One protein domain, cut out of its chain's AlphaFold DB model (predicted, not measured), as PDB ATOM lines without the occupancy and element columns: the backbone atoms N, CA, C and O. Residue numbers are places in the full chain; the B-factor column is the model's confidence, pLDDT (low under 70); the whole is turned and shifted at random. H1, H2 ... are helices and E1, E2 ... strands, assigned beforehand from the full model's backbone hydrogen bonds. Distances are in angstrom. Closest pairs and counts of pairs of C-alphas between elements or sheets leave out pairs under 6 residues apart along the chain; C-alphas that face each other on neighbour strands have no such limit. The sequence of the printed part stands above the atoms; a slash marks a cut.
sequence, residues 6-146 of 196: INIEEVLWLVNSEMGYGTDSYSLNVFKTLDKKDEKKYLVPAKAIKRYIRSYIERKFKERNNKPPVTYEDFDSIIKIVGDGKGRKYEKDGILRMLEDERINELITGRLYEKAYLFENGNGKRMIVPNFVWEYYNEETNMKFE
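What this domain is: This is residues 6 to 146 of the 196 residues of an uncharacterized protein of Geomicrobium halophilum (UniProt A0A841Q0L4). Towards one end of this elongated domain, H1, H4, H5 and H6 pack on the long helix H3, H5 and H6 both near its residues 52 to 56; towards the other end, H2 crosses H7 beside the small hairpin of E2 and E3. H6 reaches from H3 to this hairpin, and residues 138 to 146, the last of H7 and the tail after it, stick out. The printed part has 141 residues, with seven named helices and three named strands that follow along the chain as H1, H2, H3, H4, E1, H5, H6, E2, E3, H7; E2 and E3 form an antiparallel sheet of two strands. The class is mostly helix. The whole is only just loose, close to compact, with a radius of gyration of the C-alphas of 17.7 A and spans of 60 by 35 by 20 A.

Where its parts are: Find C-alpha 8 at (102.930, 94.859, 79.998); from there H1 runs 15.3 A to residue 18. H2, residues 25 to 34, is 14.3 A long. Look next at C-alpha 46 at (107.137, 94.173, 74.666), where H3 begins, residues 46 to 65, 28.5 A long. H4 is residues 72 to 76, E1 is 89 to 91, H5 is 92 to 99, and H6, residues 102 to 113, is 16.0 A long. E2, residues 116 to 120, and E3, residues 126 to 130, each measure 13.1 A. H7, residues 131 to 140, runs 14.2 A to C-alpha 140 at (100.435, 112.791, 52.821).

How they stand to each other: Begin at the hub, H3. Its residues 46 to 49 touch H1, about perpendicular at 81 degrees, closest at the C-alphas of Ile 8 and Ala 46, 6.8 A. Its residues 57 to 61 touch H4, with the closest C-alphas, Ile 57 and Phe 75, 6.3 A apart. With 3 pairs of C-alphas within 8 A, H6 only just touches H3, at a shallow tilt of 18 degrees, opposite ways; the closest C-alphas are those of Tyr 52 and Ile 104, 6.8 A. H5 only just touches H3, also with 3 pairs, about perpendicular at 86 degrees, closest at the C-alphas of Tyr 56 and Met 98, 6.9 A. E1 pairs with no named strand, but residues 6 to 7 and 81 to 82 each pair antiparallel with its residues 89 to 90. In the hairpin E2 and E3, find N 117 and O 129 at 2.8 A and N 127 and O 119 at 2.8 A, within hydrogen-bond range. H2 touches H7, about perpendicular at 82 degrees, closest at the C-alphas of Val 30 and Val 133, 6.5 A. Every O i to N i+4 pair is within hydrogen-bond range in H1, H2, H3, H4, H5 and H7, and 7 of 8 are in H6.

The domain as a whole: The C-alphas of Thr 71 and Glu 146 are the two farthest apart, 61.4 A. The printed part has no cut, and the links H2 to H3 and H4 to E1 are long. The mean pLDDT of the printed part is 76.8; look for values under 70 at residues 19 to 41, 43, 113 and 115 to 146.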
ATOM      1  N   ILE A   6     100.698  96.694  87.329       94.25
ATOM      2  CA  ILE A   6     100.407  97.031  85.933       94.25
ATOM      3  C   ILE A   6     100.807  95.896  84.991       94.25
ATOM      4  O   ILE A   6     101.775  95.171  85.233       94.25
ATOM      5  N   ASN A   7     100.053  95.706  83.917       93.38
ATOM      6  CA  ASN A   7     100.367  94.736  82.873       93.38
ATOM      7  C   ASN A   7     101.438  95.279  81.900       93.38
ATOM      8  O   ASN A   7     101.879  96.422  81.994       93.38
ATOM      9  N   ILE A   8     101.883  94.451  80.949       91.75
ATOM     10  CA  ILE A   8     102.930  94.859  79.998       91.75
ATOM     11  C   ILE A   8     102.504  95.996  79.055       91.75
ATOM     12  O   ILE A   8     103.355  96.782  78.655       91.75
ATOM     13  N   GLU A   9     101.223  96.100  78.698       88.44
ATOM     14  CA  GLU A   9     100.717  97.185  77.847       88.44
ATOM     15  C   GLU A   9     100.776  98.522  78.583       88.44
ATOM     16  O   GLU A   9     101.231  99.521  78.033       88.44
ATOM     17  N   GLU A  10     100.406  98.524  79.860       89.50
ATOM     18  CA  GLU A  10     100.527  99.690  80.731       89.50
ATOM     19  C   GLU A  10     101.995 100.093  80.922       89.50
ATOM     20  O   GLU A  10     102.317 101.274  80.821       89.50
ATOM     21  N   VAL A  11     102.911  99.132  81.115       90.44
ATOM     22  CA  VAL A  11     104.363  99.408  81.170       90.44
ATOM     23  C   VAL A  11     104.848 100.070  79.880       90.44
ATOM     24  O   VAL A  11     105.619 101.025  79.928       90.44
ATOM     25  N   LEU A  12     104.417  99.568  78.725       87.31
ATOM     26  CA  LEU A  12     104.794 100.134  77.433       87.31
ATOM     27  C   LEU A  12     104.270 101.563  77.259       87.31
ATOM     28  O   LEU A  12     104.985 102.422  76.749       87.31
ATOM     29  N   TRP A  13     103.050 101.832  77.720       83.06
ATOM     30  CA  TRP A  13     102.478 103.174  77.698       83.06
ATOM     31  C   TRP A  13     103.215 104.142  78.637       83.06
ATOM     32  O   TRP A  13     103.468 105.286  78.263       83.06
ATOM     33  N   LEU A  14     103.631 103.672  79.816       85.75
ATOM     34  CA  LEU A  14     104.506 104.416  80.729       85.75
ATOM     35  C   LEU A  14     105.840 104.775  80.066       85.75
ATOM     36  O   LEU A  14     106.210 105.941  80.057       85.75
ATOM     37  N   VAL A  15     106.519 103.805  79.442       82.94
ATOM     38  CA  VAL A  15     107.774 104.048  78.701       82.94
ATOM     39  C   VAL A  15     107.577 105.107  77.619       82.94
ATOM     40  O   VAL A  15     108.392 106.015  77.494       82.94
ATOM     41  N   ASN A  16     106.497 105.007  76.843       76.25
ATOM     42  CA  ASN A  16     106.187 105.982  75.802       76.25
ATOM     43  C   ASN A  16     106.002 107.394  76.380       76.25
ATOM     44  O   ASN A  16     106.576 108.347  75.856       76.25
ATOM     45  N   SER A  17     105.233 107.503  77.464       74.38
ATOM     46  CA  SER A  17     104.908 108.779  78.109       74.38
ATOM     47  C   SER A  17     106.151 109.458  78.683       74.38
ATOM     48  O   SER A  17     106.391 110.627  78.390       74.38
ATOM     49  N   GLU A  18     106.977 108.714  79.425       74.69
ATOM     50  CA  GLU A  18     108.226 109.223  80.015       74.69
ATOM     51  C   GLU A  18     109.232 109.665  78.946       74.69
ATOM     52  O   GLU A  18     109.926 110.667  79.098       74.69
ATOM     53  N   MET A  19     109.271 108.964  77.811       68.88
ATOM     54  CA  MET A  19     110.173 109.281  76.701       68.88
ATOM     55  C   MET A  19     109.629 110.376  75.770       68.88
ATOM     56  O   MET A  19     110.232 110.664  74.738       68.88
ATOM     57  N   GLY A  20     108.481 110.983  76.090       59.84
ATOM     58  CA  GLY A  20     107.870 112.042  75.281       59.84
ATOM     59  C   GLY A  20     107.246 111.559  73.968       59.84
ATOM     60  O   GLY A  20     106.809 112.376  73.156       59.84
ATOM     61  N   TYR A  21     107.161 110.249  73.750       62.84
ATOM     62  CA  TYR A  21     106.619 109.667  72.533       62.84
ATOM     63  C   TYR A  21     105.087 109.713  72.517       62.84
ATOM     64  O   TYR A  21     104.428 109.238  73.441       62.84
ATOM     65  N   GLY A  22     104.509 110.249  71.437       54.03
ATOM     66  CA  GLY A  22     103.055 110.320  71.294       54.03
ATOM     67  C   GLY A  22     102.396 111.290  72.268       54.03
ATOM     68  O   GLY A  22     101.220 111.147  72.578       54.03
ATOM     69  N   THR A  23     103.162 112.246  72.787       52.12
ATOM     70  CA  THR A  23     102.654 113.265  73.711       52.12
ATOM     71  C   THR A  23     102.038 114.453  72.979       52.12
ATOM     72  O   THR A  23     101.241 115.186  73.563       52.12
ATOM     73  N   ASP A  24     102.345 114.631  71.692       56.41
ATOM     74  CA  ASP A  24     101.738 115.663  70.869       56.41
ATOM     75  C   ASP A  24     100.475 115.155  70.150       56.41
ATOM     76  O   ASP A  24     100.360 113.998  69.736       56.41
ATOM     77  N   SER A  25      99.504 116.055  69.992       55.72
ATOM     78  CA  SER A  25      98.195 115.742  69.417       55.72
ATOM     79  C   SER A  25      98.273 115.224  67.977       55.72
ATOM     80  O   SER A  25      97.388 114.480  67.558       55.72
ATOM     81  N   TYR A  26      99.312 115.595  67.222       56.59
ATOM     82  CA  TYR A  26      99.476 115.174  65.835       56.59
ATOM     83  C   TYR A  26      99.941 113.718  65.754       56.59
ATOM     84  O   TYR A  26      99.263 112.911  65.120       56.59
ATOM     85  N   SER A  27     101.002 113.343  66.476       58.22
ATOM     86  CA  SER A  27     101.443 111.943  66.570       58.22
ATOM     87  C   SER A  27     100.317 111.026  67.056       58.22
ATOM     88  O   SER A  27     100.105 109.955  66.491       58.22
ATOM     89  N   LEU A  28      99.525 111.475  68.040       63.34
ATOM     90  CA  LEU A  28      98.342 110.748  68.519       63.34
ATOM     91  C   LEU A  28      97.281 110.535  67.434       63.34
ATOM     92  O   LEU A  28      96.683 109.462  67.366       63.34
ATOM     93  N   ASN A  29      97.041 111.536  66.588       61.44
ATOM     94  CA  ASN A  29      96.107 111.415  65.472       61.44
ATOM     95  C   ASN A  29      96.644 110.467  64.395       61.44
ATOM     96  O   ASN A  29      95.901 109.603  63.939       61.44
ATOM     97  N   VAL A  30      97.934 110.552  64.057       61.16
ATOM     98  CA  VAL A  30      98.580 109.624  63.115       61.16
ATOM     99  C   VAL A  30      98.519 108.184  63.631       61.16
ATOM    100  O   VAL A  30      98.238 107.277  62.848       61.16
ATOM    101  N   PHE A  31      98.682 107.943  64.941       66.38
ATOM    102  CA  PHE A  31      98.447 106.607  65.504       66.38
ATOM    103  C   PHE A  31      97.022 106.148  65.276       66.38
ATOM    104  O   PHE A  31      96.838 105.071  64.732       66.38
ATOM    105  N   LYS A  32      96.022 106.955  65.639       65.88
ATOM    106  CA  LYS A  32      94.612 106.578  65.464       65.88
ATOM    107  C   LYS A  32      94.280 106.254  64.007       65.88
ATOM    108  O   LYS A  32      93.521 105.326  63.753       65.88
ATOM    109  N   THR A  33      94.865 106.986  63.061       64.12
ATOM    110  CA  THR A  33      94.655 106.768  61.624       64.12
ATOM    111  C   THR A  33      95.344 105.499  61.116       64.12
ATOM    112  O   THR A  33      94.769 104.744  60.328       64.12
ATOM    113  N   LEU A  34      96.581 105.244  61.552       62.88
ATOM    114  CA  LEU A  34      97.381 104.106  61.088       62.88
ATOM    115  C   LEU A  34      97.102 102.808  61.844       62.88
ATOM    116  O   LEU A  34      97.401 101.726  61.335       62.88
ATOM    117  N   ASP A  35      96.564 102.893  63.053       63.28
ATOM    118  CA  ASP A  35      96.294 101.760  63.921       63.28
ATOM    119  C   ASP A  35      94.898 101.189  63.653       63.28
ATOM    120  O   ASP A  35      94.007 101.185  64.499       63.28
ATOM    121  N   LYS A  36      94.704 100.696  62.423       54.75
ATOM    122  CA  LYS A  36      93.416 100.186  61.912       54.75
ATOM    123  C   LYS A  36      92.850  98.991  62.708       54.75
ATOM    124  O   LYS A  36      91.760  98.524  62.381       54.75
ATOM    125  N   LYS A  37      93.578  98.472  63.706       55.81
ATOM    126  CA  LYS A  37      93.206  97.323  64.552       55.81
ATOM    127  C   LYS A  37      93.546  97.486  66.044       55.81
ATOM    128  O   LYS A  37      93.467  96.493  66.761       55.81
ATOM    129  N   ASP A  38      93.896  98.687  66.512       52.19
ATOM    130  CA  ASP A  38      94.273  98.934  67.919       52.19
ATOM    131  C   ASP A  38      95.449  98.042  68.396       52.19
ATOM    132  O   ASP A  38      95.504  97.562  69.528       52.19
ATOM    133  N   GLU A  39      96.404  97.777  67.497       58.06
ATOM    134  CA  GLU A  39      97.608  96.983  67.765       58.06
ATOM    135  C   GLU A  39      98.623  97.731  68.640       58.06
ATOM    136  O   GLU A  39      99.565  97.112  69.142       58.06
ATOM    137  N   LYS A  40      98.415  99.037  68.868       58.97
ATOM    138  CA  LYS A  40      99.234  99.939  69.680       58.97
ATOM    139  C   LYS A  40     100.682  99.926  69.188       58.97
ATOM    140  O   LYS A  40     101.523  99.145  69.633       58.97
ATOM    141  N   LYS A  41     101.013 100.821  68.251       65.00
ATOM    142  CA  LYS A  41     102.384 100.970  67.718       65.00
ATOM    143  C   LYS A  41     103.352 101.509  68.785       65.00
ATOM    144  O   LYS A  41     103.633 102.706  68.859       65.00
ATOM    145  N   TYR A  42     103.881 100.622  69.624       71.31
ATOM    146  CA  TYR A  42     104.918 100.940  70.607       71.31
ATOM    147  C   TYR A  42     106.297 101.041  69.942       71.31
ATOM    148  O   TYR A  42     106.679 100.162  69.164       71.31
ATOM    149  N   LEU A  43     107.080 102.069  70.290       68.44
ATOM    150  CA  LEU A  43     108.450 102.222  69.780       68.44
ATOM    151  C   LEU A  43     109.368 101.098  70.272       68.44
ATOM    152  O   LEU A  43     110.169 100.546  69.510       68.44
ATOM    153  N   VAL A  44     109.208 100.708  71.539       78.31
ATOM    154  CA  VAL A  44     109.937  99.585  72.122       78.31
ATOM    155  C   VAL A  44     109.019  98.364  72.185       78.31
ATOM    156  O   VAL A  44     107.977  98.416  72.830       78.31
ATOM    157  N   PRO A  45     109.375  97.229  71.560       84.06
ATOM    158  CA  PRO A  45     108.524  96.047  71.593       84.06
ATOM    159  C   PRO A  45     108.483  95.431  72.997       84.06
ATOM    160  O   PRO A  45     109.504  95.369  73.690       84.06
ATOM    161  N   ALA A  46     107.339  94.846  73.375       88.38
ATOM    162  CA  ALA A  46     107.137  94.173  74.666       88.38
ATOM    163  C   ALA A  46     108.270  93.194  75.029       88.38
ATOM    164  O   ALA A  46     108.714  93.128  76.175       88.38
ATOM    165  N   LYS A  47     108.774  92.438  74.041       89.44
ATOM    166  CA  LYS A  47     109.883  91.486  74.224       89.44
ATOM    167  C   LYS A  47     111.167  92.172  74.709       89.44
ATOM    168  O   LYS A  47     111.867  91.610  75.548       89.44
ATOM    169  N   ALA A  48     111.473  93.367  74.200       90.50
ATOM    170  CA  ALA A  48     112.646  94.127  74.619       90.50
ATOM    171  C   ALA A  48     112.468  94.669  76.043       90.50
ATOM    172  O   ALA A  48     113.339  94.431  76.875       90.50
ATOM    173  N   ILE A  49     111.314  95.269  76.354       91.94
ATOM    174  CA  ILE A  49     111.009  95.761  77.706       91.94
ATOM    175  C   ILE A  49     111.093  94.643  78.750       91.94
ATOM    176  O   ILE A  49     111.750  94.808  79.773       91.94
ATOM    177  N   LYS A  50     110.529  93.461  78.472       92.75
ATOM    178  CA  LYS A  50     110.636  92.301  79.377       92.75
ATOM    179  C   LYS A  50     112.090  91.922  79.676       92.75
ATOM    180  O   LYS A  50     112.406  91.557  80.807       92.75
ATOM    181  N   ARG A  51     112.973  92.005  78.676       93.62
ATOM    182  CA  ARG A  51     114.410  91.750  78.846       93.62
ATOM    183  C   ARG A  51     115.082  92.850  79.668       93.62
ATOM    184  O   ARG A  51     115.930  92.530  80.493       93.62
ATOM    185  N   TYR A  52     114.701  94.109  79.467       94.94
ATOM    186  CA  TYR A  52     115.244  95.249  80.209       94.94
ATOM    187  C   TYR A  52     114.866  95.192  81.688       94.94
ATOM    188  O   TYR A  52     115.753  95.285  82.527       94.94
ATOM    189  N   ILE A  53     113.603  94.885  82.002       95.06
ATOM    190  CA  ILE A  53     113.138  94.645  83.379       95.06
ATOM    191  C   ILE A  53     113.968  93.545  84.045       95.06
ATOM    192  O   ILE A  53     114.477  93.724  85.147       95.06
ATOM    193  N   ARG A  54     114.150  92.408  83.365       94.44
ATOM    194  CA  ARG A  54     114.945  91.298  83.902       94.44
ATOM    195  C   ARG A  54     116.399  91.704  84.156       94.44
ATOM    196  O   ARG A  54     116.911  91.456  85.242       94.44
ATOM    197  N   SER A  55     117.037  92.349  83.180       95.56
ATOM    198  CA  SER A  55     118.427  92.800  83.295       95.56
ATOM    199  C   SER A  55     118.608  93.832  84.411       95.56
ATOM    200  O   SER A  55     119.610  93.788  85.123       95.56
ATOM    201  N   TYR A  56     117.631  94.724  84.592       97.25
ATOM    202  CA  TYR A  56     117.599  95.677  85.694       97.25
ATOM    203  C   TYR A  56     117.546  94.967  87.048       97.25
ATOM    204  O   TYR A  56     118.383  95.241  87.905       97.25
ATOM    205  N   ILE A  57     116.618  94.020  87.221       96.38
ATOM    206  CA  ILE A  57     116.470  93.253  88.465       96.38
ATOM    207  C   ILE A  57     117.756  92.494  88.797       96.38
ATOM    208  O   ILE A  57     118.286  92.640  89.895       96.38
ATOM    209  N   GLU A  58     118.289  91.727  87.841       96.25
ATOM    210  CA  GLU A  58     119.512  90.937  88.029       96.25
ATOM    211  C   GLU A  58     120.691  91.821  88.450       96.25
ATOM    212  O   GLU A  58     121.420  91.494  89.391       96.25
ATOM    213  N   ARG A  59     120.855  92.971  87.787       97.06
ATOM    214  CA  ARG A  59     121.933  93.910  88.087       97.06
ATOM    215  C   ARG A  59     121.748  94.581  89.446       97.06
ATOM    216  O   ARG A  59     122.670  94.527  90.253       97.06
ATOM    217  N   LYS A  60     120.584  95.175  89.728       97.25
ATOM    218  CA  LYS A  60     120.323  95.869  91.002       97.25
ATOM    219  C   LYS A  60     120.393  94.925  92.196       97.25
ATOM    220  O   LYS A  60     120.904  95.300  93.249       97.25
ATOM    221  N   PHE A  61     119.943  93.683  92.032       97.25
ATOM    222  CA  PHE A  61     120.093  92.673  93.072       97.25
ATOM    223  C   PHE A  61     121.565  92.346  93.332       97.25
ATOM    224  O   PHE A  61     121.980  92.293  94.492       97.25
ATOM    225  N   LYS A  62     122.364  92.183  92.268       96.75
ATOM    226  CA  LYS A  62     123.806  91.947  92.377       96.75
ATOM    227  C   LYS A  62     124.542  93.128  93.005       96.75
ATOM    228  O   LYS A  62     125.389  92.896  93.856       96.75
ATOM    229  N   GLU A  63     124.202  94.362  92.642       95.88
ATOM    230  CA  GLU A  63     124.749  95.579  93.262       95.88
ATOM    231  C   GLU A  63     124.453  95.619  94.772       95.88
ATOM    232  O   GLU A  63     125.334  95.935  95.564       95.88
ATOM    233  N   ARG A  64     123.237  95.232  95.183       96.19
ATOM    234  CA  ARG A  64     122.810  95.254  96.591       96.19
ATOM    235  C   ARG A  64     123.386  94.117  97.439       96.19
ATOM    236  O   ARG A  64     123.652  94.321  98.618       96.19
ATOM    237  N   ASN A  65     123.527  92.918  96.874       96.44
ATOM    238  CA  ASN A  65     123.827  91.695  97.634       96.44
ATOM    239  C   ASN A  65     125.175  91.052  97.274       96.44
ATOM    240  O   ASN A  65     125.519  90.008  97.825       96.44
ATOM    241  N   ASN A  66     125.910  91.629  96.318       95.94
ATOM    242  CA  ASN A  66     127.159  91.109  95.754       95.94
ATOM    243  C   ASN A  66     127.066  89.665  95.208       95.94
ATOM    244  O   ASN A  66     128.056  88.940  95.131       95.94
ATOM    245  N   LYS A  67     125.860  89.229  94.825       94.94
ATOM    246  CA  LYS A  67     125.569  87.899  94.269       94.94
ATOM    247  C   LYS A  67     124.370  87.962  93.314       94.94
ATOM    248  O   LYS A  67     123.538  88.852  93.476       94.94
ATOM    249  N   PRO A  68     124.258  87.061  92.323       94.00
ATOM    250  CA  PRO A  68     123.075  87.008  91.468       94.00
ATOM    251  C   PRO A  68     121.833  86.555  92.260       94.00
ATOM    252  O   PRO A  68     121.981  85.839  93.253       94.00
ATOM    253  N   PRO A  69     120.619  86.945  91.828       95.00
ATOM    254  CA  PRO A  69     119.388  86.407  92.396       95.00
ATOM    255  C   PRO A  69     119.269  84.915  92.058       95.00
ATOM    256  O   PRO A  69     119.504  84.519  90.913       95.00
ATOM    257  N   VAL A  70     118.918  84.089  93.045       94.06
ATOM    258  CA  VAL A  70     118.812  82.625  92.886       94.06
ATOM    259  C   VAL A  70     117.363  82.159  93.010       94.06
ATOM    260  O   VAL A  70     116.985  81.158  92.403       94.06
ATOM    261  N   THR A  71     116.539  82.897  93.753       93.19
ATOM    262  CA  THR A  71     115.124  82.582  93.978       93.19
ATOM    263  C   THR A  71     114.188  83.586  93.300       93.19
ATOM    264  O   THR A  71     114.605  84.648  92.826       93.19
ATOM    265  N   TYR A  72     112.892  83.259  93.243       89.56
ATOM    266  CA  TYR A  72     111.879  84.216  92.789       89.56
ATOM    267  C   TYR A  72     111.701  85.357  93.793       89.56
ATOM    268  O   TYR A  72     111.489  86.494  93.383       89.56
ATOM    269  N   GLU A  73     111.853  85.082  95.089       92.50
ATOM    270  CA  GLU A  73     111.836  86.092  96.145       92.50
ATOM    271  C   GLU A  73     112.985  87.095  95.981       92.50
ATOM    272  O   GLU A  73     112.770  88.300  96.123       92.50
ATOM    273  N   ASP A  74     114.182  86.618  95.616       93.44
ATOM    274  CA  ASP A  74     115.324  87.475  95.293       93.44
ATOM    275  C   ASP A  74     114.986  88.401  94.114       93.44
ATOM    276  O   ASP A  74     115.210  89.611  94.176       93.44
ATOM    277  N   PHE A  75     114.396  87.848  93.051       90.44
ATOM    278  CA  PHE A  75     113.970  88.600  91.867       90.44
ATOM    279  C   PHE A  75     112.925  89.673  92.205       90.44
ATOM    280  O   PHE A  75     113.066  90.845  91.842       90.44
ATOM    281  N   ASP A  76     111.897  89.284  92.950       92.62
ATOM    282  CA  ASP A  76     110.778  90.143  93.328       92.62
ATOM    283  C   ASP A  76     111.167  91.242  94.327       92.62
ATOM    284  O   ASP A  76     110.405  92.193  94.528       92.62
ATOM    285  N   SER A  77     112.345  91.139  94.951       93.75
ATOM    286  CA  SER A  77     112.847  92.129  95.910       93.75
ATOM    287  C   SER A  77     113.215  93.477  95.275       93.75
ATOM    288  O   SER A  77     113.294  94.481  95.988       93.75
ATOM    289  N   ILE A  78     113.433  93.519  93.954       95.56
ATOM    290  CA  ILE A  78     113.770  94.745  93.212       95.56
ATOM    291  C   ILE A  78     112.526  95.361  92.562       95.56
ATOM    292  O   ILE A  78     112.237  96.543  92.760       95.56
ATOM    293  N   ILE A  79     111.786  94.560  91.792       94.81
ATOM    294  CA  ILE A  79     110.483  94.912  91.218       94.81
ATOM    295  C   ILE A  79     109.579  93.718  91.465       94.81
ATOM    296  O   ILE A  79     109.880  92.631  90.974       94.81
ATOM    297  N   LYS A  80     108.466  93.906  92.182       95.12
ATOM    298  CA  LYS A  80     107.532  92.800  92.408       95.12
ATOM    299  C   LYS A  80     106.894  92.377  91.083       95.12
ATOM    300  O   LYS A  80     106.327  93.212  90.373       95.12
ATOM    301  N   ILE A  81     106.948  91.082  90.775       93.06
ATOM    302  CA  ILE A  81     106.299  90.483  89.609       93.06
ATOM    303  C   ILE A  81     105.257  89.470  90.094       93.06
ATOM    304  O   ILE A  81     105.484  88.722  91.040       93.06
ATOM    305  N   VAL A  82     104.085  89.443  89.462       92.31
ATOM    306  CA  VAL A  82     103.054  88.424  89.730       92.31
ATOM    307  C   VAL A  82     102.542  87.824  88.429       92.31
ATOM    308  O   VAL A  82     102.452  88.518  87.417       92.31
ATOM    309  N   GLY A  83     102.188  86.540  88.460       88.19
ATOM    310  CA  GLY A  83     101.703  85.801  87.294       88.19
ATOM    311  C   GLY A  83     102.806  85.339  86.333       88.19
ATOM    312  O   GLY A  83     103.975  85.730  86.414       88.19
ATOM    313  N   ASP A  84     102.418  84.492  85.384       79.75
ATOM    314  CA  ASP A  84     103.296  83.863  84.404       79.75
ATOM    315  C   ASP A  84     102.961  84.287  82.961       79.75
ATOM    316  O   ASP A  84     101.906  84.843  82.649       79.75
ATOM    317  N   GLY A  85     103.929  84.096  82.060       75.44
ATOM    318  CA  GLY A  85     103.752  84.276  80.615       75.44
ATOM    319  C   GLY A  85     103.054  85.577  80.179       75.44
ATOM    320  O   GLY A  85     103.668  86.652  80.150       75.44
ATOM    321  N   LYS A  86     101.791  85.437  79.746       70.81
ATOM    322  CA  LYS A  86     100.933  86.517  79.222       70.81
ATOM    323  C   LYS A  86     100.198  87.303  80.317       70.81
ATOM    324  O   LYS A  86      99.893  88.464  80.084       70.81
ATOM    325  N   GLY A  87      99.960  86.716  81.494       83.00
ATOM    326  CA  GLY A  87      99.249  87.346  82.617       83.00
ATOM    327  C   GLY A  87     100.155  88.102  83.592       83.00
ATOM    328  O   GLY A  87      99.699  88.543  84.645       83.00
ATOM    329  N   ARG A  88     101.444  88.224  83.262       91.31
ATOM    330  CA  ARG A  88     102.448  88.832  84.130       91.31
ATOM    331  C   ARG A  88     102.156  90.316  84.383       91.31
ATOM    332  O   ARG A  88     102.020  91.089  83.433       91.31
ATOM    333  N   LYS A  89     102.141  90.702  85.657       94.56
ATOM    334  CA  LYS A  89     102.036  92.090  86.123       94.56
ATOM    335  C   LYS A  89     103.283  92.500  86.897       94.56
ATOM    336  O   LYS A  89     103.965  91.656  87.477       94.56
ATOM    337  N   TYR A  90     103.547  93.797  86.911       95.00
ATOM    338  CA  TYR A  90     104.737  94.426  87.471       95.00
ATOM    339  C   TYR A  90     104.324  95.528  88.442       95.00
ATOM    340  O   TYR A  90     103.350  96.233  88.197       95.00
ATOM    341  N   GLU A  91     105.062  95.701  89.532       96.31
ATOM    342  CA  GLU A  91     104.891  96.853  90.420       96.31
ATOM    343  C   GLU A  91     105.225  98.153  89.684       96.31
ATOM    344  O   GLU A  91     106.366  98.355  89.260       96.31
ATOM    345  N   LYS A  92     104.242  99.052  89.575       94.75
ATOM    346  CA  LYS A  92     104.361 100.327  88.854       94.75
ATOM    347  C   LYS A  92     105.538 101.169  89.346       94.75
ATOM    348  O   LYS A  92     106.344 101.607  88.534       94.75
ATOM    349  N   ASP A  93     105.688 101.335  90.656       93.81
ATOM    350  CA  ASP A  93     106.772 102.148  91.222       93.81
ATOM    351  C   ASP A  93     108.152 101.531  90.961       93.81
ATOM    352  O   ASP A  93     109.139 102.240  90.785       93.81
ATOM    353  N   GLY A  94     108.231 100.199  90.898       94.25
ATOM    354  CA  GLY A  94     109.450  99.496  90.502       94.25
ATOM    355  C   GLY A  94     109.827  99.767  89.047       94.25
ATOM    356  O   GLY A  94     111.005  99.932  88.743       94.25
ATOM    357  N   ILE A  95     108.828  99.862  88.167       95.00
ATOM    358  CA  ILE A  95     109.014 100.249  86.766       95.00
ATOM    359  C   ILE A  95     109.452 101.709  86.659       95.00
ATOM    360  O   ILE A  95     110.408 101.975  85.946       95.00
ATOM    361  N   LEU A  96     108.833 102.638  87.389       92.38
ATOM    362  CA  LEU A  96     109.243 104.049  87.378       92.38
ATOM    363  C   LEU A  96     110.704 104.219  87.820       92.38
ATOM    364  O   LEU A  96     111.498 104.788  87.080       92.38
ATOM    365  N   ARG A  97     111.108 103.592  88.933       94.31
ATOM    366  CA  ARG A  97     112.520 103.578  89.371       94.31
ATOM    367  C   ARG A  97     113.466 102.957  88.343       94.31
ATOM    368  O   ARG A  97     114.621 103.348  88.243       94.31
ATOM    369  N   MET A  98     113.001 101.956  87.597       94.62
ATOM    370  CA  MET A  98     113.781 101.371  86.507       94.62
ATOM    371  C   MET A  98     113.975 102.367  85.357       94.62
ATOM    372  O   MET A  98     115.039 102.362  84.749       94.62
ATOM    373  N   LEU A  99     112.978 103.200  85.051       89.44
ATOM    374  CA  LEU A  99     113.074 104.229  84.011       89.44
ATOM    375  C   LEU A  99     113.946 105.420  84.430       89.44
ATOM    376  O   LEU A  99     114.432 106.138  83.572       89.44
ATOM    377  N   GLU A 100     114.214 105.611  85.717       90.25
ATOM    378  CA  GLU A 100     115.202 106.594  86.187       90.25
ATOM    379  C   GLU A 100     116.651 106.096  86.034       90.25
ATOM    380  O   GLU A 100     117.600 106.875  86.117       90.25
ATOM    381  N   ASP A 101     116.855 104.796  85.804       92.44
ATOM    382  CA  ASP A 101     118.186 104.210  85.697       92.44
ATOM    383  C   ASP A 101     118.843 104.511  84.344       92.44
ATOM    384  O   ASP A 101     118.340 104.131  83.286       92.44
ATOM    385  N   GLU A 102     120.018 105.142  84.392       90.00
ATOM    386  CA  GLU A 102     120.776 105.599  83.220       90.00
ATOM    387  C   GLU A 102     120.995 104.495  82.177       90.00
ATOM    388  O   GLU A 102     120.702 104.684  80.998       90.00
ATOM    389  N   ARG A 103     121.394 103.293  82.605       92.12
ATOM    390  CA  ARG A 103     121.655 102.173  81.690       92.12
ATOM    391  C   ARG A 103     120.380 101.667  81.019       92.12
ATOM    392  O   ARG A 103     120.420 101.181  79.889       92.12
ATOM    393  N   ILE A 104     119.244 101.720  81.714       92.12
ATOM    394  CA  ILE A 104     117.953 101.373  81.110       92.12
ATOM    395  C   ILE A 104     117.512 102.457  80.135       92.12
ATOM    396  O   ILE A 104     117.063 102.115  79.038       92.12
ATOM    397  N   ASN A 105     117.695 103.727  80.489       85.19
ATOM    398  CA  ASN A 105     117.433 104.842  79.589       85.19
ATOM    399  C   ASN A 105     118.238 104.716  78.301       85.19
ATOM    400  O   ASN A 105     117.641 104.704  77.232       85.19
ATOM    401  N   GLU A 106     119.543 104.466  78.373       85.62
ATOM    402  CA  GLU A 106     120.380 104.226  77.193       85.62
ATOM    403  C   GLU A 106     119.853 103.081  76.312       85.62
ATOM    404  O   GLU A 106     119.793 103.205  75.088       85.62
ATOM    405  N   LEU A 107     119.422 101.966  76.912       88.31
ATOM    406  CA  LEU A 107     118.867 100.823  76.178       88.31
ATOM    407  C   LEU A 107     117.518 101.123  75.514       88.31
ATOM    408  O   LEU A 107     117.189 100.521  74.480       88.31
ATOM    409  N   ILE A 108     116.710 101.981  76.132       85.19
ATOM    410  CA  ILE A 108     115.442 102.446  75.578       85.19
ATOM    411  C   ILE A 108     115.740 103.434  74.454       85.19
ATOM    412  O   ILE A 108     115.391 103.140  73.314       85.19
ATOM    413  N   THR A 109     116.451 104.525  74.733       76.44
ATOM    414  CA  THR A 109     116.783 105.577  73.767       76.44
ATOM    415  C   THR A 109     117.561 105.029  72.572       76.44
ATOM    416  O   THR A 109     117.234 105.375  71.443       76.44
ATOM    417  N   GLY A 110     118.500 104.098  72.767       78.12
ATOM    418  CA  GLY A 110     119.205 103.405  71.682       78.12
ATOM    419  C   GLY A 110     118.258 102.719  70.693       78.12
ATOM    420  O   GLY A 110     118.423 102.839  69.484       78.12
ATOM    421  N   ARG A 111     117.196 102.071  71.192       78.06
ATOM    422  CA  ARG A 111     116.145 101.505  70.329       78.06
ATOM    423  C   ARG A 111     115.251 102.559  69.697       78.06
ATOM    424  O   ARG A 111     114.692 102.293  68.636       78.06
ATOM    425  N   LEU A 112     115.072 103.702  70.355       71.94
ATOM    426  CA  LEU A 112     114.341 104.824  69.776       71.94
ATOM    427  C   LEU A 112     115.121 105.394  68.588       71.94
ATOM    428  O   LEU A 112     114.521 105.546  67.536       71.94
ATOM    429  N   TYR A 113     116.440 105.589  68.694       67.19
ATOM    430  CA  TYR A 113     117.290 106.065  67.588       67.19
ATOM    431  C   TYR A 113     117.211 105.190  66.327       67.19
ATOM    432  O   TYR A 113     117.268 105.704  65.218       67.19
ATOM    433  N   GLU A 114     117.041 103.871  66.469       70.44
ATOM    434  CA  GLU A 114     116.868 102.965  65.320       70.44
ATOM    435  C   GLU A 114     115.529 103.162  64.583       70.44
ATOM    436  O   GLU A 114     115.370 102.722  63.445       70.44
ATOM    437  N   LYS A 115     114.529 103.750  65.249       68.44
ATOM    438  CA  LYS A 115     113.121 103.737  64.817       68.44
ATOM    439  C   LYS A 115     112.439 105.099  64.841       68.44
ATOM    440  O   LYS A 115     111.238 105.176  64.570       68.44
ATOM    441  N   ALA A 116     113.166 106.141  65.202       66.50
ATOM    442  CA  ALA A 116     112.663 107.487  65.350       66.50
ATOM    443  C   ALA A 116     113.746 108.497  64.976       66.50
ATOM    444  O   ALA A 116     114.927 108.310  65.268       66.50
ATOM    445  N   TYR A 117     113.304 109.605  64.401       64.31
ATOM    446  CA  TYR A 117     114.071 110.828  64.304       64.31
ATOM    447  C   TYR A 117     114.036 111.544  65.650       64.31
ATOM    448  O   TYR A 117     112.966 111.785  66.218       64.31
ATOM    449  N   LEU A 118     115.216 111.886  66.161       62.22
ATOM    450  CA  LEU A 118     115.355 112.744  67.327       62.22
ATOM    451  C   LEU A 118     115.879 114.097  66.877       62.22
ATOM    452  O   LEU A 118     116.875 114.169  66.160       62.22
ATOM    453  N   PHE A 119     115.229 115.157  67.332       59.78
ATOM    454  CA  PHE A 119     115.692 116.519  67.120       59.78
ATOM    455  C   PHE A 119     115.447 117.351  68.370       59.78
ATOM    456  O   PHE A 119     114.597 117.035  69.203       59.78
ATOM    457  N   GLU A 120     116.240 118.395  68.524       49.84
ATOM    458  CA  GLU A 120     116.119 119.339  69.623       49.84
ATOM    459  C   GLU A 120     115.127 120.429  69.210       49.84
ATOM    460  O   GLU A 120     115.212 120.947  68.098       49.84
ATOM    461  N   ASN A 121     114.135 120.728  70.054       52.41
ATOM    462  CA  ASN A 121     113.269 121.882  69.814       52.41
ATOM    463  C   ASN A 121     113.986 123.188  70.202       52.41
ATOM    464  O   ASN A 121     115.033 123.162  70.849       52.41
ATOM    465  N   GLY A 122     113.386 124.338  69.881       42.41
ATOM    466  CA  GLY A 122     113.941 125.662  70.208       42.41
ATOM    467  C   GLY A 122     114.168 125.935  71.707       42.41
ATOM    468  O   GLY A 122     114.827 126.906  72.057       42.41
ATOM    469  N   ASN A 123     113.673 125.063  72.589       49.44
ATOM    470  CA  ASN A 123     113.839 125.122  74.041       49.44
ATOM    471  C   ASN A 123     114.911 124.148  74.576       49.44
ATOM    472  O   ASN A 123     114.992 123.922  75.784       49.44
ATOM    473  N   GLY A 124     115.705 123.522  73.702       49.88
ATOM    474  CA  GLY A 124     116.741 122.561  74.094       49.88
ATOM    475  C   GLY A 124     116.201 121.184  74.508       49.88
ATOM    476  O   GLY A 124     116.926 120.328  75.016       49.88
ATOM    477  N   LYS A 125     114.893 120.942  74.339       55.12
ATOM    478  CA  LYS A 125     114.248 119.678  74.700       55.12
ATOM    479  C   LYS A 125     114.287 118.726  73.511       55.12
ATOM    480  O   LYS A 125     113.801 119.040  72.425       55.12
ATOM    481  N   ARG A 126     114.806 117.517  73.734       57.69
ATOM    482  CA  ARG A 126     114.778 116.439  72.736       57.69
ATOM    483  C   ARG A 126     113.339 116.000  72.474       57.69
ATOM    484  O   ARG A 126     112.651 115.543  73.386       57.69
ATOM    485  N   MET A 127     112.904 116.121  71.227       60.38
ATOM    486  CA  MET A 127     111.663 115.549  70.720       60.38
ATOM    487  C   MET A 127     111.952 114.268  69.941       60.38
ATOM    488  O   MET A 127     113.005 114.129  69.318       60.38
ATOM    489  N   ILE A 128     111.008 113.326  69.992       64.00
ATOM    490  CA  ILE A 128     111.125 112.008  69.362       64.00
ATOM    491  C   ILE A 128     109.952 111.821  68.402       64.00
ATOM    492  O   ILE A 128     108.799 111.779  68.831       64.00
ATOM    493  N   VAL A 129     110.249 111.666  67.111       65.12
ATOM    494  CA  VAL A 129     109.261 111.388  66.061       65.12
ATOM    495  C   VAL A 129     109.547 110.015  65.461       65.12
ATOM    496  O   VAL A 129     110.593 109.835  64.846       65.12
ATOM    497  N   PRO A 130     108.654 109.021  65.599       66.75
ATOM    498  CA  PRO A 130     108.852 107.724  64.960       66.75
ATOM    499  C   PRO A 130     108.983 107.835  63.453       66.75
ATOM    500  O   PRO A 130     108.254 108.597  62.816       66.75
ATOM    501  N   ASN A 131     109.784 106.946  62.878       68.69
ATOM    502  CA  ASN A 131     109.970 106.858  61.435       68.69
ATOM    503  C   ASN A 131     108.641 106.657  60.712       68.69
ATOM    504  O   ASN A 131     108.398 107.319  59.721       68.69
ATOM    505  N   PHE A 132     107.727 105.849  61.248       64.81
ATOM    506  CA  PHE A 132     106.435 105.638  60.592       64.81
ATOM    507  C   PHE A 132     105.508 106.870  60.640       64.81
ATOM    508  O   PHE A 132     104.625 107.000  59.798       64.81
ATOM    509  N   VAL A 133     105.661 107.758  61.635       61.66
ATOM    510  CA  VAL A 133     104.924 109.036  61.683       61.66
ATOM    511  C   VAL A 133     105.517 109.994  60.656       61.66
ATOM    512  O   VAL A 133     104.781 110.661  59.936       61.66
ATOM    513  N   TRP A 134     106.846 110.013  60.559       62.28
ATOM    514  CA  TRP A 134     107.586 110.766  59.553       62.28
ATOM    515  C   TRP A 134     107.270 110.308  58.120       62.28
ATOM    516  O   TRP A 134     107.008 111.128  57.248       62.28
ATOM    517  N   GLU A 135     107.237 108.998  57.880       62.38
ATOM    518  CA  GLU A 135     106.857 108.384  56.604       62.38
ATOM    519  C   GLU A 135     105.433 108.779  56.216       62.38
ATOM    520  O   GLU A 135     105.227 109.292  55.121       62.38
ATOM    521  N   TYR A 136     104.476 108.644  57.141       62.38
ATOM    522  CA  TYR A 136     103.091 109.055  56.903       62.38
ATOM    523  C   TYR A 136     102.975 110.545  56.555       62.38
ATOM    524  O   TYR A 136     102.239 110.916  55.644       62.38
ATOM    525  N   TYR A 137     103.739 111.403  57.238       56.84
ATOM    526  CA  TYR A 137     103.798 112.829  56.925       56.84
ATOM    527  C   TYR A 137     104.333 113.088  55.510       56.84
ATOM    528  O   TYR A 137     103.741 113.861  54.758       56.84
ATOM    529  N   ASN A 138     105.424 112.430  55.116       56.91
ATOM    530  CA  ASN A 138     106.015 112.594  53.784       56.91
ATOM    531  C   ASN A 138     105.106 112.081  52.658       56.91
ATOM    532  O   ASN A 138     105.067 112.681  51.583       56.91
ATOM    533  N   GLU A 139     104.369 110.996  52.904       58.38
ATOM    534  CA  GLU A 139     103.392 110.438  51.965       58.38
ATOM    535  C   GLU A 139     102.180 111.366  51.782       58.38
ATOM    536  O   GLU A 139     101.819 111.683  50.650       58.38
ATOM    537  N   GLU A 140     101.586 111.869  52.870       53.25
ATOM    538  CA  GLU A 140     100.435 112.791  52.821       53.25
ATOM    539  C   GLU A 140     100.795 114.149  52.196       53.25
ATOM    540  O   GLU A 140      99.979 114.777  51.518       53.25
ATOM    541  N   THR A 141     102.034 114.612  52.388       47.34
ATOM    542  CA  THR A 141     102.525 115.885  51.835       47.34
ATOM    543  C   THR A 141     103.070 115.775  50.406       47.34
ATOM    544  O   THR A 141     103.437 116.796  49.817       47.34
ATOM    545  N   ASN A 142     103.074 114.579  49.798       45.00
ATOM    546  CA  ASN A 142     103.476 114.357  48.401       45.00
ATOM    547  C   ASN A 142     104.884 114.904  48.060       45.00
ATOM    548  O   ASN A 142     105.089 115.418  46.961       45.00
ATOM    549  N   MET A 143     105.841 114.864  49.001       39.19
ATOM    550  CA  MET A 143     107.179 115.477  48.846       39.19
ATOM    551  C   MET A 143     107.150 116.912  48.268       39.19
ATOM    552  O   MET A 143     108.085 117.333  47.591       39.19
ATOM    553  N   LYS A 144     106.099 117.706  48.519       39.19
ATOM    554  CA  LYS A 144     106.052 119.118  48.101       39.19
ATOM    555  C   LYS A 144     106.796 120.023  49.082       39.19
ATOM    556  O   LYS A 144     106.259 121.026  49.542       39.19
ATOM    557  N   PHE A 145     108.034 119.673  49.391       41.72
ATOM    558  CA  PHE A 145     108.999 120.635  49.899       41.72
ATOM    559  C   PHE A 145     110.123 120.675  48.876       41.72
ATOM    560  O   PHE A 145     111.025 119.845  48.894       41.72
ATOM    561  N   GLU A 146     110.009 121.620  47.943       37.84
ATOM    562  CA  GLU A 146     111.062 121.905  46.961       37.84
ATOM    563  C   GLU A 146     112.348 122.416  47.631       37.84
ATOM    564  O   GLU A 146     113.383 122.454  46.976       37.84
TER     565      GLU A 146